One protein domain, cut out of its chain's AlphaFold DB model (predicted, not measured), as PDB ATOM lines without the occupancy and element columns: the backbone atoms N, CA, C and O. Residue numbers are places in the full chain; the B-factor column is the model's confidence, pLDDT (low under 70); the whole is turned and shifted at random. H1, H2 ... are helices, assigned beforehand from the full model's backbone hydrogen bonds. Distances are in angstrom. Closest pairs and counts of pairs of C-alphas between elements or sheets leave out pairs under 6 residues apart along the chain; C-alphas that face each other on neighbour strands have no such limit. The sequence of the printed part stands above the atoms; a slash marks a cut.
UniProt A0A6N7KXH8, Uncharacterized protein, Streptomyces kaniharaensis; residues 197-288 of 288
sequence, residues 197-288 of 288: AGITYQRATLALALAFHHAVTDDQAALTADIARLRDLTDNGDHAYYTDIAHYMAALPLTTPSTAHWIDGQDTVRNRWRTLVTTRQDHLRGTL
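This is residues 197 to 288 of the 288 residues of an uncharacterized protein of Streptomyces kaniharaensis (UniProt A0A6N7KXH8). What is the main shape? Three helices, H1, H2 and H3, pack side by side as a small triangular bundle, and a longer helix, H4, crosses it at a slant, packing on H3 and on residues 212 to 217 of H1. A long loop, residues 250 to 265, folds back between H3 and H4. What is it made of, and how large is it? The printed part has 92 residues with four named helices, in the order H1, H2, H3, H4, and no named strand, class all helix. It is compact, with a radius of gyration of the C-alphas of 13.4 A and spans of 42 by 34 by 21 A.

Where are the first two helices? H1, residues 200 to 217, begins with C-alpha 200 at (135.440, 229.569, 284.576) and measures 26.1 A from first to last C-alpha. H2, residues 220 to 233, measures 19.8 A. Where are the last two? H3, residues 241 to 249, measures 12.5 A. H4, residues 266 to 285, measures 28.9 A and ends with C-alpha 285 at (135.212, 260.469, 300.635).

How do the first three helices stand? H1 and H2 touch as a hairpin at a shallow tilt of 16 degrees, the closest C-alphas, of His 214 and Leu 223, 5.3 A apart. H2, with residues 227 to 231 alone, touches H3 as a hairpin, closest at the C-alphas of Leu 230 and Thr 243, 5.7 A. H1 and H3 touch and run the same way, closest at the C-alphas of Ala 211 and Ala 246, 5.8 A. Where is H4? Its residues 269 to 277 alone touch H3 at a steep tilt of 50 degrees, closest at the C-alphas of Met 249 and Arg 274, 4.7 A. Its residues 277 to 281 alone touch H1 at a steep tilt of 58 degrees, closest at the C-alphas of Val 216 and Gln 281, 5.5 A, while H2 and H4 are apart. What of the backbones? Every O i to N i+4 pair is within hydrogen-bond range in H2, H3 and H4, and 13 of 14 in H1.

How are the helices linked? The link H1 to H2 is tight, H2 to H3 short and H3 to H4 long, and the printed part has no cut. How far does it reach, and where is confidence low? The two C-alphas farthest apart, of Asn 236 and Leu 288, are 42.4 A apart. The mean pLDDT of the printed part is 93.9, and one residue, 288, is under 70.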
ATOM      1  N   ALA A 197     133.959 232.847 276.569       89.31
ATOM      2  CA  ALA A 197     135.312 232.311 276.453       89.31
ATOM      3  C   ALA A 197     135.498 230.949 277.157       89.31
ATOM      4  O   ALA A 197     136.530 230.304 276.968       89.31
ATOM      5  N   GLY A 198     134.533 230.513 277.977       86.12
ATOM      6  CA  GLY A 198     134.574 229.239 278.699       86.12
ATOM      7  C   GLY A 198     135.644 229.168 279.794       86.12
ATOM      8  O   GLY A 198     136.068 228.072 280.162       86.12
ATOM      9  N   ILE A 199     136.118 230.312 280.308       83.56
ATOM     10  CA  ILE A 199     137.230 230.355 281.269       83.56
ATOM     11  C   ILE A 199     136.700 230.590 282.689       83.56
ATOM     12  O   ILE A 199     136.728 231.698 283.219       83.56
ATOM     13  N   THR A 200     136.192 229.523 283.307       79.12
ATOM     14  CA  THR A 200     135.440 229.569 284.576       79.12
ATOM     15  C   THR A 200     136.189 230.249 285.720       79.12
ATOM     16  O   THR A 200     135.591 231.024 286.461       79.12
ATOM     17  N   TYR A 201     137.499 230.022 285.848       83.00
ATOM     18  CA  TYR A 201     138.289 230.610 286.933       83.00
ATOM     19  C   TYR A 201     138.283 232.151 286.915       83.00
ATOM     20  O   TYR A 201     138.213 232.785 287.965       83.00
ATOM     21  N   GLN A 202     138.259 232.775 285.736       91.25
ATOM     22  CA  GLN A 202     138.196 234.231 285.605       91.25
ATOM     23  C   GLN A 202     136.881 234.793 286.149       91.25
ATOM     24  O   GLN A 202     136.860 235.943 286.576       91.25
ATOM     25  N   ARG A 203     135.805 233.993 286.203       94.31
ATOM     26  CA  ARG A 203     134.551 234.402 286.851       94.31
ATOM     27  C   ARG A 203     134.720 234.511 288.362       94.31
ATOM     28  O   ARG A 203     134.144 235.418 288.950       94.31
ATOM     29  N   ALA A 204     135.521 233.637 288.979       94.38
ATOM     30  CA  ALA A 204     135.835 233.730 290.405       94.38
ATOM     31  C   ALA A 204     136.707 234.962 290.691       94.38
ATOM     32  O   ALA A 204     136.451 235.694 291.640       94.38
ATOM     33  N   THR A 205     137.688 235.252 289.828       96.31
ATOM     34  CA  THR A 205     138.487 236.483 289.933       96.31
ATOM     35  C   THR A 205     137.636 237.745 289.747       96.31
ATOM     36  O   THR A 205     137.815 238.705 290.490       96.31
ATOM     37  N   LEU A 206     136.686 237.747 288.801       97.94
ATOM     38  CA  LEU A 206     135.744 238.856 288.619       97.94
ATOM     39  C   LEU A 206     134.838 239.034 289.846       97.94
ATOM     40  O   LEU A 206     134.690 240.152 290.322       97.94
ATOM     41  N   ALA A 207     134.277 237.950 290.385       98.00
ATOM     42  CA  ALA A 207     133.437 238.012 291.581       98.00
ATOM     43  C   ALA A 207     134.211 238.531 292.807       98.00
ATOM     44  O   ALA A 207     133.669 239.294 293.595       98.00
ATOM     45  N   LEU A 208     135.500 238.197 292.938       98.25
ATOM     46  CA  LEU A 208     136.356 238.772 293.980       98.25
ATOM     47  C   LEU A 208     136.575 240.283 293.788       98.25
ATOM     48  O   LEU A 208     136.597 241.031 294.763       98.25
ATOM     49  N   ALA A 209     136.735 240.739 292.543       98.38
ATOM     50  CA  ALA A 209     136.860 242.163 292.242       98.38
ATOM     51  C   ALA A 209     135.568 242.940 292.537       98.38
ATOM     52  O   ALA A 209     135.634 244.044 293.075       98.38
ATOM     53  N   LEU A 210     134.409 242.348 292.243       98.62
ATOM     54  CA  LEU A 210     133.105 242.906 292.604       98.62
ATOM     55  C   LEU A 210     132.896 242.942 294.120       98.62
ATOM     56  O   LEU A 210     132.496 243.975 294.644       98.62
ATOM     57  N   ALA A 211     133.303 241.898 294.847       98.69
ATOM     58  CA  ALA A 211     133.256 241.918 296.306       98.69
ATOM     59  C   ALA A 211     134.086 243.079 296.886       98.69
ATOM     60  O   ALA A 211     133.656 243.743 297.826       98.69
ATOM     61  N   PHE A 212     135.253 243.379 296.303       98.69
ATOM     62  CA  PHE A 212     136.022 244.565 296.686       98.69
ATOM     63  C   PHE A 212     135.274 245.865 296.362       98.69
ATOM     64  O   PHE A 212     135.195 246.741 297.220       98.69
ATOM     65  N   HIS A 213     134.697 245.985 295.161       98.44
ATOM     66  CA  HIS A 213     133.886 247.140 294.768       98.44
ATOM     67  C   HIS A 213     132.725 247.393 295.737       98.44
ATOM     68  O   HIS A 213     132.620 248.496 296.272       98.44
ATOM     69  N   HIS A 214     131.915 246.376 296.024       98.62
ATOM     70  CA  HIS A 214     130.760 246.497 296.913       98.62
ATOM     71  C   HIS A 214     131.155 246.713 298.375       98.62
ATOM     72  O   HIS A 214     130.486 247.448 299.098       98.62
ATOM     73  N   ALA A 215     132.286 246.157 298.819       98.44
ATOM     74  CA  ALA A 215     132.838 246.491 300.129       98.44
ATOM     75  C   ALA A 215     133.281 247.964 300.205       98.44
ATOM     76  O   ALA A 215     133.147 248.593 301.255       98.44
ATOM     77  N   VAL A 216     133.790 248.535 299.109       98.25
ATOM     78  CA  VAL A 216     134.161 249.954 299.017       98.25
ATOM     79  C   VAL A 216     132.929 250.862 298.980       98.25
ATOM     80  O   VAL A 216     132.924 251.873 299.675       98.25
ATOM     81  N   THR A 217     131.877 250.513 298.239       97.50
ATOM     82  CA  THR A 217     130.631 251.303 298.185       97.50
ATOM     83  C   THR A 217     129.715 251.098 299.394       97.50
ATOM     84  O   THR A 217     128.744 251.834 299.543       97.50
ATOM     85  N   ASP A 218     130.044 250.144 300.271       96.19
ATOM     86  CA  ASP A 218     129.221 249.705 301.406       96.19
ATOM     87  C   ASP A 218     127.854 249.119 300.984       96.19
ATOM     88  O   ASP A 218     126.879 249.146 301.736       96.19
ATOM     89  N   ASP A 219     127.779 248.539 299.778       97.25
ATOM     90  CA  ASP A 219     126.598 247.808 299.311       97.25
ATOM     91  C   ASP A 219     126.593 246.377 299.868       97.25
ATOM     92  O   ASP A 219     127.109 245.421 299.280       97.25
ATOM     93  N   GLN A 220     125.976 246.223 301.037       96.12
ATOM     94  CA  GLN A 220     125.900 244.944 301.741       96.12
ATOM     95  C   GLN A 220     125.085 243.877 300.990       96.12
ATOM     96  O   GLN A 220     125.363 242.679 301.118       96.12
ATOM     97  N   ALA A 221     124.076 244.283 300.212       97.31
ATOM     98  CA  ALA A 221     123.226 243.346 299.483       97.31
ATOM     99  C   ALA A 221     123.985 242.746 298.294       97.31
ATOM    100  O   ALA A 221     124.013 241.520 298.136       97.31
ATOM    101  N   ALA A 222     124.655 243.596 297.515       97.56
ATOM    102  CA  ALA A 222     125.482 243.170 296.395       97.56
ATOM    103  C   ALA A 222     126.697 242.351 296.866       97.56
ATOM    104  O   ALA A 222     126.963 241.270 296.337       97.56
ATOM    105  N   LEU A 223     127.351 242.766 297.955       97.62
ATOM    106  CA  LEU A 223     128.462 242.023 298.559       97.62
ATOM    107  C   LEU A 223     128.055 240.618 299.030       97.62
ATOM    108  O   LEU A 223     128.788 239.646 298.831       97.62
ATOM    109  N   THR A 224     126.866 240.480 299.621       97.75
ATOM    110  CA  THR A 224     126.320 239.169 300.010       97.75
ATOM    111  C   THR A 224     126.116 238.269 298.789       97.75
ATOM    112  O   THR A 224     126.431 237.076 298.842       97.75
ATOM    113  N   ALA A 225     125.625 238.832 297.679       97.88
ATOM    114  CA  ALA A 225     125.452 238.102 296.428       97.88
ATOM    115  C   ALA A 225     126.799 237.651 295.834       97.88
ATOM    116  O   ALA A 225     126.917 236.500 295.407       97.88
ATOM    117  N   ASP A 226     127.834 238.494 295.877       98.06
ATOM    118  CA  ASP A 226     129.177 238.128 295.413       98.06
ATOM    119  C   ASP A 226     129.814 237.022 296.250       98.06
ATOM    120  O   ASP A 226     130.416 236.101 295.700       98.06
ATOM    121  N   ILE A 227     129.656 237.065 297.576       97.81
ATOM    122  CA  ILE A 227     130.145 236.007 298.471       97.81
ATOM    123  C   ILE A 227     129.452 234.675 298.158       97.81
ATOM    124  O   ILE A 227     130.113 233.636 298.110       97.81
ATOM    125  N   ALA A 228     128.133 234.676 297.935       97.00
ATOM    126  CA  ALA A 228     127.405 233.469 297.538       97.00
ATOM    127  C   ALA A 228     127.911 232.934 296.189       97.00
ATOM    128  O   ALA A 228     128.239 231.756 296.066       97.00
ATOM    129  N   ARG A 229     128.088 233.825 295.212       96.00
ATOM    130  CA  ARG A 229     128.621 233.483 293.893       96.00
ATOM    131  C   ARG A 229     130.047 232.930 293.954       96.00
ATOM    132  O   ARG A 229     130.369 232.000 293.218       96.00
ATOM    133  N   LEU A 230     130.909 233.487 294.802       96.06
ATOM    134  CA  LEU A 230     132.266 232.983 295.019       96.06
ATOM    135  C   LEU A 230     132.253 231.557 295.562       96.06
ATOM    136  O   LEU A 230     133.015 230.734 295.062       96.06
ATOM    137  N   ARG A 231     131.370 231.244 296.518       95.06
ATOM    138  CA  ARG A 231     131.197 229.873 297.025       95.06
ATOM    139  C   ARG A 231     130.813 228.915 295.902       95.06
ATOM    140  O   ARG A 231     131.498 227.918 295.717       95.06
ATOM    141  N   ASP A 232     129.813 229.266 295.096       94.44
ATOM    142  CA  ASP A 232     129.370 228.423 293.978       94.44
ATOM    143  C   ASP A 232     130.488 228.188 292.948       94.44
ATOM    144  O   ASP A 232     130.667 227.083 292.435       94.44
ATOM    145  N   LEU A 233     131.278 229.222 292.644       92.44
ATOM    146  CA  LEU A 233     132.380 229.139 291.678       92.44
ATOM    147  C   LEU A 233     133.607 228.379 292.202       92.44
ATOM    148  O   LEU A 233     134.466 228.010 291.399       92.44
ATOM    149  N   THR A 234     133.703 228.175 293.517       90.00
ATOM    150  CA  THR A 234     134.864 227.577 294.201       90.00
ATOM    151  C   THR A 234     134.506 226.311 294.989       90.00
ATOM    152  O   THR A 234     135.318 225.818 295.769       90.00
ATOM    153  N   ASP A 235     133.320 225.735 294.749       87.94
ATOM    154  CA  ASP A 235     132.804 224.544 295.447       87.94
ATOM    155  C   ASP A 235     133.694 223.299 295.265       87.94
ATOM    156  O   ASP A 235     133.775 222.422 296.122       87.94
ATOM    157  N   ASN A 236     134.467 223.248 294.177       80.69
ATOM    158  CA  ASN A 236     135.465 222.199 293.956       80.69
ATOM    159  C   ASN A 236     136.714 222.318 294.861       80.69
ATOM    160  O   ASN A 236     137.614 221.484 294.760       80.69
ATOM    161  N   GLY A 237     136.789 223.348 295.706       81.50
ATOM    162  CA  GLY A 237     137.893 223.639 296.620       81.50
ATOM    163  C   GLY A 237     139.015 224.488 296.017       81.50
ATOM    164  O   GLY A 237     139.764 225.118 296.767       81.50
ATOM    165  N   ASP A 238     139.122 224.577 294.688       84.75
ATOM    166  CA  ASP A 238     140.098 225.459 294.053       84.75
ATOM    167  C   ASP A 238     139.686 226.911 294.298       84.75
ATOM    168  O   ASP A 238     138.584 227.334 293.959       84.75
ATOM    169  N   HIS A 239     140.604 227.700 294.854       87.94
ATOM    170  CA  HIS A 239     140.364 229.106 295.185       87.94
ATOM    171  C   HIS A 239     139.275 229.356 296.229       87.94
ATOM    172  O   HIS A 239     138.829 230.494 296.347       87.94
ATOM    173  N   ALA A 240     138.899 228.361 297.041       92.25
ATOM    174  CA  ALA A 240     137.892 228.544 298.095       92.25
ATOM    175  C   ALA A 240     138.222 229.733 299.026       92.25
ATOM    176  O   ALA A 240     137.332 230.458 299.468       92.25
ATOM    177  N   TYR A 241     139.518 230.007 299.222       95.12
ATOM    178  CA  TYR A 241     140.037 231.153 299.972       95.12
ATOM    179  C   TYR A 241     139.644 232.532 299.410       95.12
ATOM    180  O   TYR A 241     139.795 233.532 300.104       95.12
ATOM    181  N   TYR A 242     139.130 232.637 298.178       96.88
ATOM    182  CA  TYR A 242     138.539 233.883 297.672       96.88
ATOM    183  C   TYR A 242     137.295 234.278 298.465       96.88
ATOM    184  O   TYR A 242     137.085 235.464 298.717       96.88
ATOM    185  N   THR A 243     136.507 233.294 298.903       97.12
ATOM    186  CA  THR A 243     135.365 233.533 299.788       97.12
ATOM    187  C   THR A 243     135.844 234.122 301.114       97.12
ATOM    188  O   THR A 243     135.281 235.110 301.581       97.12
ATOM    189  N   ASP A 244     136.920 233.577 301.689       97.62
ATOM    190  CA  ASP A 244     137.509 234.095 302.928       97.62
ATOM    191  C   ASP A 244     137.966 235.550 302.769       97.62
ATOM    192  O   ASP A 244     137.654 236.395 303.605       97.62
ATOM    193  N   ILE A 245     138.646 235.861 301.659       98.19
ATOM    194  CA  ILE A 245     139.081 237.224 301.337       98.19
ATOM    195  C   ILE A 245     137.886 238.182 301.241       98.19
ATOM    196  O   ILE A 245     137.944 239.273 301.810       98.19
ATOM    197  N   ALA A 246     136.799 237.788 300.573       98.31
ATOM    198  CA  ALA A 246     135.600 238.619 300.459       98.31
ATOM    199  C   ALA A 246     134.964 238.901 301.834       98.31
ATOM    200  O   ALA A 246     134.601 240.041 302.126       98.31
ATOM    201  N   HIS A 247     134.917 237.906 302.729       98.25
ATOM    202  CA  HIS A 247     134.513 238.119 304.127       98.25
ATOM    203  C   HIS A 247     135.439 239.096 304.854       98.25
ATOM    204  O   HIS A 247     134.974 239.963 305.594       98.25
ATOM    205  N   TYR A 248     136.751 238.997 304.637       98.38
ATOM    206  CA  TYR A 248     137.722 239.891 305.264       98.38
ATOM    207  C   TYR A 248     137.586 241.343 304.792       98.38
ATOM    208  O   TYR A 248     137.602 242.249 305.626       98.38
ATOM    209  N   MET A 249     137.396 241.569 303.487       98.44
ATOM    210  CA  MET A 249     137.093 242.889 302.910       98.44
ATOM    211  C   MET A 249     135.857 243.515 303.579       98.44
ATOM    212  O   MET A 249     135.870 244.686 303.975       98.44
ATOM    213  N   ALA A 250     134.822 242.694 303.768       96.62
ATOM    214  CA  ALA A 250     133.533 243.057 304.347       96.62
ATOM    215  C   ALA A 250     133.541 243.231 305.880       96.62
ATOM    216  O   ALA A 250     132.536 243.643 306.449       96.62
ATOM    217  N   ALA A 251     134.643 242.889 306.562       96.00
ATOM    218  CA  ALA A 251     134.687 242.726 308.021       96.00
ATOM    219  C   ALA A 251     133.617 241.756 308.574       96.00
ATOM    220  O   ALA A 251     133.158 241.901 309.708       96.00
ATOM    221  N   LEU A 252     133.243 240.743 307.787       95.56
ATOM    222  CA  LEU A 252     132.268 239.731 308.171       95.56
ATOM    223  C   LEU A 252     132.946 238.515 308.826       95.56
ATOM    224  O   LEU A 252     134.084 238.160 308.490       95.56
ATOM    225  N   PRO A 253     132.265 237.847 309.774       94.25
ATOM    226  CA  PRO A 253     132.731 236.576 310.300       94.25
ATOM    227  C   PRO A 253     132.595 235.476 309.242       94.25
ATOM    228  O   PRO A 253     131.579 235.378 308.553       94.25
ATOM    229  N   LEU A 254     133.587 234.587 309.177       93.31
ATOM    230  CA  LEU A 254     133.482 233.401 308.332       93.31
ATOM    231  C   LEU A 254     132.374 232.481 308.852       93.31
ATOM    232  O   LEU A 254     132.296 232.194 310.046       93.31
ATOM    233  N   THR A 255     131.553 231.964 307.941       87.69
ATOM    234  CA  THR A 255     130.511 230.969 308.253       87.69
ATOM    235  C   THR A 255     131.093 229.597 308.590       87.69
ATOM    236  O   THR A 255     130.477 228.809 309.299       87.69
ATOM    237  N   THR A 256     132.284 229.314 308.071       87.44
ATOM    238  CA  THR A 256     133.064 228.096 308.291       87.44
ATOM    239  C   THR A 256     134.520 228.492 308.515       87.44
ATOM    240  O   THR A 256     134.958 229.476 307.921       87.44
ATOM    241  N   PRO A 257     135.298 227.764 309.332       90.19
ATOM    242  CA  PRO A 257     136.727 228.031 309.450       90.19
ATOM    243  C   PRO A 257     137.415 228.027 308.079       90.19
ATOM    244  O   PRO A 257     137.104 227.181 307.239       90.19
ATOM    245  N   SER A 258     138.349 228.959 307.873       91.75
ATOM    246  CA  SER A 258     139.188 229.008 306.672       91.75
ATOM    247  C   SER A 258     139.929 227.685 306.506       91.75
ATOM    248  O   SER A 258     140.619 227.240 307.423       91.75
ATOM    249  N   THR A 259     139.837 227.087 305.322       90.12
ATOM    250  CA  THR A 259     140.652 225.920 304.950       90.12
ATOM    251  C   THR A 259     142.040 226.321 304.456       90.12
ATOM    252  O   THR A 259     142.927 225.475 304.365       90.12
ATOM    253  N   ALA A 260     142.253 227.608 304.162       93.88
ATOM    254  CA  ALA A 260     143.543 228.124 303.746       93.88
ATOM    255  C   ALA A 260     144.537 228.201 304.909       93.88
ATOM    256  O   ALA A 260     144.228 228.670 306.009       93.88
ATOM    257  N   HIS A 261     145.775 227.808 304.624       94.88
ATOM    258  CA  HIS A 261     146.915 227.987 305.507       94.88
ATOM    259  C   HIS A 261     147.562 229.337 305.202       94.88
ATOM    260  O   HIS A 261     148.383 229.464 304.299       94.88
ATOM    261  N   TRP A 262     147.167 230.378 305.932       96.19
ATOM    262  CA  TRP A 262     147.690 231.734 305.748       96.19
ATOM    263  C   TRP A 262     149.098 231.891 306.343       96.19
ATOM    264  O   TRP A 262     149.317 231.527 307.495       96.19
ATOM    265  N   ILE A 263     150.036 232.491 305.596       96.19
ATOM    266  CA  ILE A 263     151.448 232.625 306.012       96.19
ATOM    267  C   ILE A 263     151.606 233.420 307.315       96.19
ATOM    268  O   ILE A 263     152.303 232.979 308.223       96.19
ATOM    269  N   ASP A 264     150.932 234.566 307.424       94.62
ATOM    270  CA  ASP A 264     151.023 235.451 308.597       94.62
ATOM    271  C   ASP A 264     149.873 235.232 309.599       94.62
ATOM    272  O   ASP A 264     149.625 236.064 310.476       94.62
ATOM    273  N   GLY A 265     149.131 234.133 309.440       95.12
ATOM    274  CA  GLY A 265     147.907 233.863 310.181       95.12
ATOM    275  C   GLY A 265     146.678 234.601 309.640       95.12
ATOM    276  O   GLY A 265     146.762 235.623 308.952       95.12
ATOM    277  N   GLN A 266     145.510 234.048 309.962       95.44
ATOM    278  CA  GLN A 266     144.219 234.507 309.454       95.44
ATOM    279  C   GLN A 266     143.911 235.964 309.830       95.44
ATOM    280  O   GLN A 266     143.525 236.748 308.967       95.44
ATOM    281  N   ASP A 267     144.084 236.339 311.099       96.00
ATOM    282  CA  ASP A 267     143.690 237.669 311.583       96.00
ATOM    283  C   ASP A 267     144.536 238.784 310.965       96.00
ATOM    284  O   ASP A 267     144.019 239.843 310.608       96.00
ATOM    285  N   THR A 268     145.828 238.529 310.752       97.69
ATOM    286  CA  THR A 268     146.719 239.469 310.068       97.69
ATOM    287  C   THR A 268     146.267 239.704 308.627       97.69
ATOM    288  O   THR A 268     146.172 240.850 308.188       97.69
ATOM    289  N   VAL A 269     145.963 238.630 307.889       97.81
ATOM    290  CA  VAL A 269     145.466 238.723 306.506       97.81
ATOM    291  C   VAL A 269     144.114 239.432 306.463       97.81
ATOM    292  O   VAL A 269     143.918 240.314 305.626       97.81
ATOM    293  N   ARG A 270     143.217 239.114 307.405       97.88
ATOM    294  CA  ARG A 270     141.922 239.783 307.542       97.88
ATOM    295  C   ARG A 270     142.086 241.290 307.702       97.88
ATOM    296  O   ARG A 270     141.472 242.053 306.961       97.88
ATOM    297  N   ASN A 271     142.932 241.709 308.641       98.19
ATOM    298  CA  ASN A 271     143.158 243.121 308.926       98.19
ATOM    299  C   ASN A 271     143.710 243.863 307.707       98.19
ATOM    300  O   ASN A 271     143.233 244.951 307.407       98.19
ATOM    301  N   ARG A 272     144.648 243.269 306.958       98.25
ATOM    302  CA  ARG A 272     145.195 243.899 305.746       98.25
ATOM    303  C   ARG A 272     144.144 244.094 304.661       98.25
ATOM    304  O   ARG A 272     144.037 245.193 304.126       98.25
ATOM    305  N   TRP A 273     143.344 243.069 304.363       98.44
ATOM    306  CA  TRP A 273     142.247 243.210 303.398       98.44
ATOM    307  C   TRP A 273     141.252 244.280 303.827       98.44
ATOM    308  O   TRP A 273     140.827 245.087 303.001       98.44
ATOM    309  N   ARG A 274     140.935 244.336 305.125       98.06
ATOM    310  CA  ARG A 274     140.060 245.379 305.647       98.06
ATOM    311  C   ARG A 274     140.669 246.771 305.487       98.06
ATOM    312  O   ARG A 274     139.962 247.673 305.050       98.06
ATOM    313  N   THR A 275     141.962 246.931 305.771       98.19
ATOM    314  CA  THR A 275     142.686 248.192 305.567       98.19
ATOM    315  C   THR A 275     142.605 248.661 304.117       98.19
ATOM    316  O   THR A 275     142.313 249.830 303.895       98.19
ATOM    317  N   LEU A 276     142.784 247.770 303.133       98.06
ATOM    318  CA  LEU A 276     142.677 248.139 301.714       98.06
ATOM    319  C   LEU A 276     141.308 248.745 301.374       98.06
ATOM    320  O   LEU A 276     141.240 249.790 300.726       98.06
ATOM    321  N   VAL A 277     140.224 248.127 301.854       98.44
ATOM    322  CA  VAL A 277     138.859 248.633 301.646       98.44
ATOM    323  C   VAL A 277     138.672 249.989 302.321       98.44
ATOM    324  O   VAL A 277     138.222 250.933 301.677       98.44
ATOM    325  N   THR A 278     139.041 250.121 303.598       98.00
ATOM    326  CA  THR A 278     138.841 251.377 304.339       98.00
ATOM    327  C   THR A 278     139.677 252.518 303.767       98.00
ATOM    328  O   THR A 278     139.170 253.622 303.611       98.00
ATOM    329  N   THR A 279     140.921 252.252 303.357       97.31
ATOM    330  CA  THR A 279     141.766 253.252 302.693       97.31
ATOM    331  C   THR A 279     141.139 253.730 301.387       97.31
ATOM    332  O   THR A 279     141.149 254.929 301.106       97.31
ATOM    333  N   ARG A 280     140.541 252.825 300.598       97.00
ATOM    334  CA  ARG A 280     139.832 253.218 299.376       97.00
ATOM    335  C   ARG A 280     138.586 254.051 299.676       97.00
ATOM    336  O   ARG A 280     138.369 255.059 299.009       97.00
ATOM    337  N   GLN A 281     137.799 253.662 300.677       96.75
ATOM    338  CA  GLN A 281     136.635 254.432 301.124       96.75
ATOM    339  C   GLN A 281     137.023 255.861 301.519       96.75
ATOM    340  O   GLN A 281     136.376 256.814 301.095       96.75
ATOM    341  N   ASP A 282     138.093 256.016 302.296       95.62
ATOM    342  CA  ASP A 282     138.556 257.324 302.757       95.62
ATOM    343  C   ASP A 282     139.060 258.195 301.599       95.62
ATOM    344  O   ASP A 282     138.770 259.389 301.556       95.62
ATOM    345  N   HIS A 283     139.737 257.596 300.614       93.19
ATOM    346  CA  HIS A 283     140.150 258.297 299.398       93.19
ATOM    347  C   HIS A 283     138.954 258.835 298.593       93.19
ATOM    348  O   HIS A 283     138.969 259.989 298.163       93.19
ATOM    349  N   LEU A 284     137.901 258.028 298.427       92.69
ATOM    350  CA  LEU A 284     136.685 258.433 297.710       92.69
ATOM    351  C   LEU A 284     135.897 259.508 298.470       92.69
ATOM    352  O   LEU A 284     135.386 260.444 297.867       92.69
ATOM    353  N   ARG A 285     135.842 259.428 299.805       92.44
ATOM    354  CA  ARG A 285     135.212 260.469 300.635       92.44
ATOM    355  C   ARG A 285     135.975 261.792 300.606       92.44
ATOM    356  O   ARG A 285     135.354 262.834 300.739       92.44
ATOM    357  N   GLY A 286     137.302 261.751 300.469       84.38
ATOM    358  CA  GLY A 286     138.148 262.946 300.388       84.38
ATOM    359  C   GLY A 286     138.222 263.589 298.999       84.38
ATOM    360  O   GLY A 286     138.820 264.655 298.867       84.38
ATOM    361  N   THR A 287     137.668 262.944 297.970       70.62
ATOM    362  CA  THR A 287     137.617 263.449 296.585       70.62
ATOM    363  C   THR A 287     136.237 263.990 296.183       70.62
ATOM    364  O   THR A 287     136.128 264.591 295.115       70.62
ATOM    365  N   LEU A 288     135.219 263.815 297.038       53.00
ATOM    366  CA  LEU A 288     133.893 264.450 296.962       53.00
ATOM    367  C   LEU A 288     133.890 265.821 297.651       53.00
ATOM    368  O   LEU A 288     133.178 266.716 297.141       53.00
TER     369      LEU A 288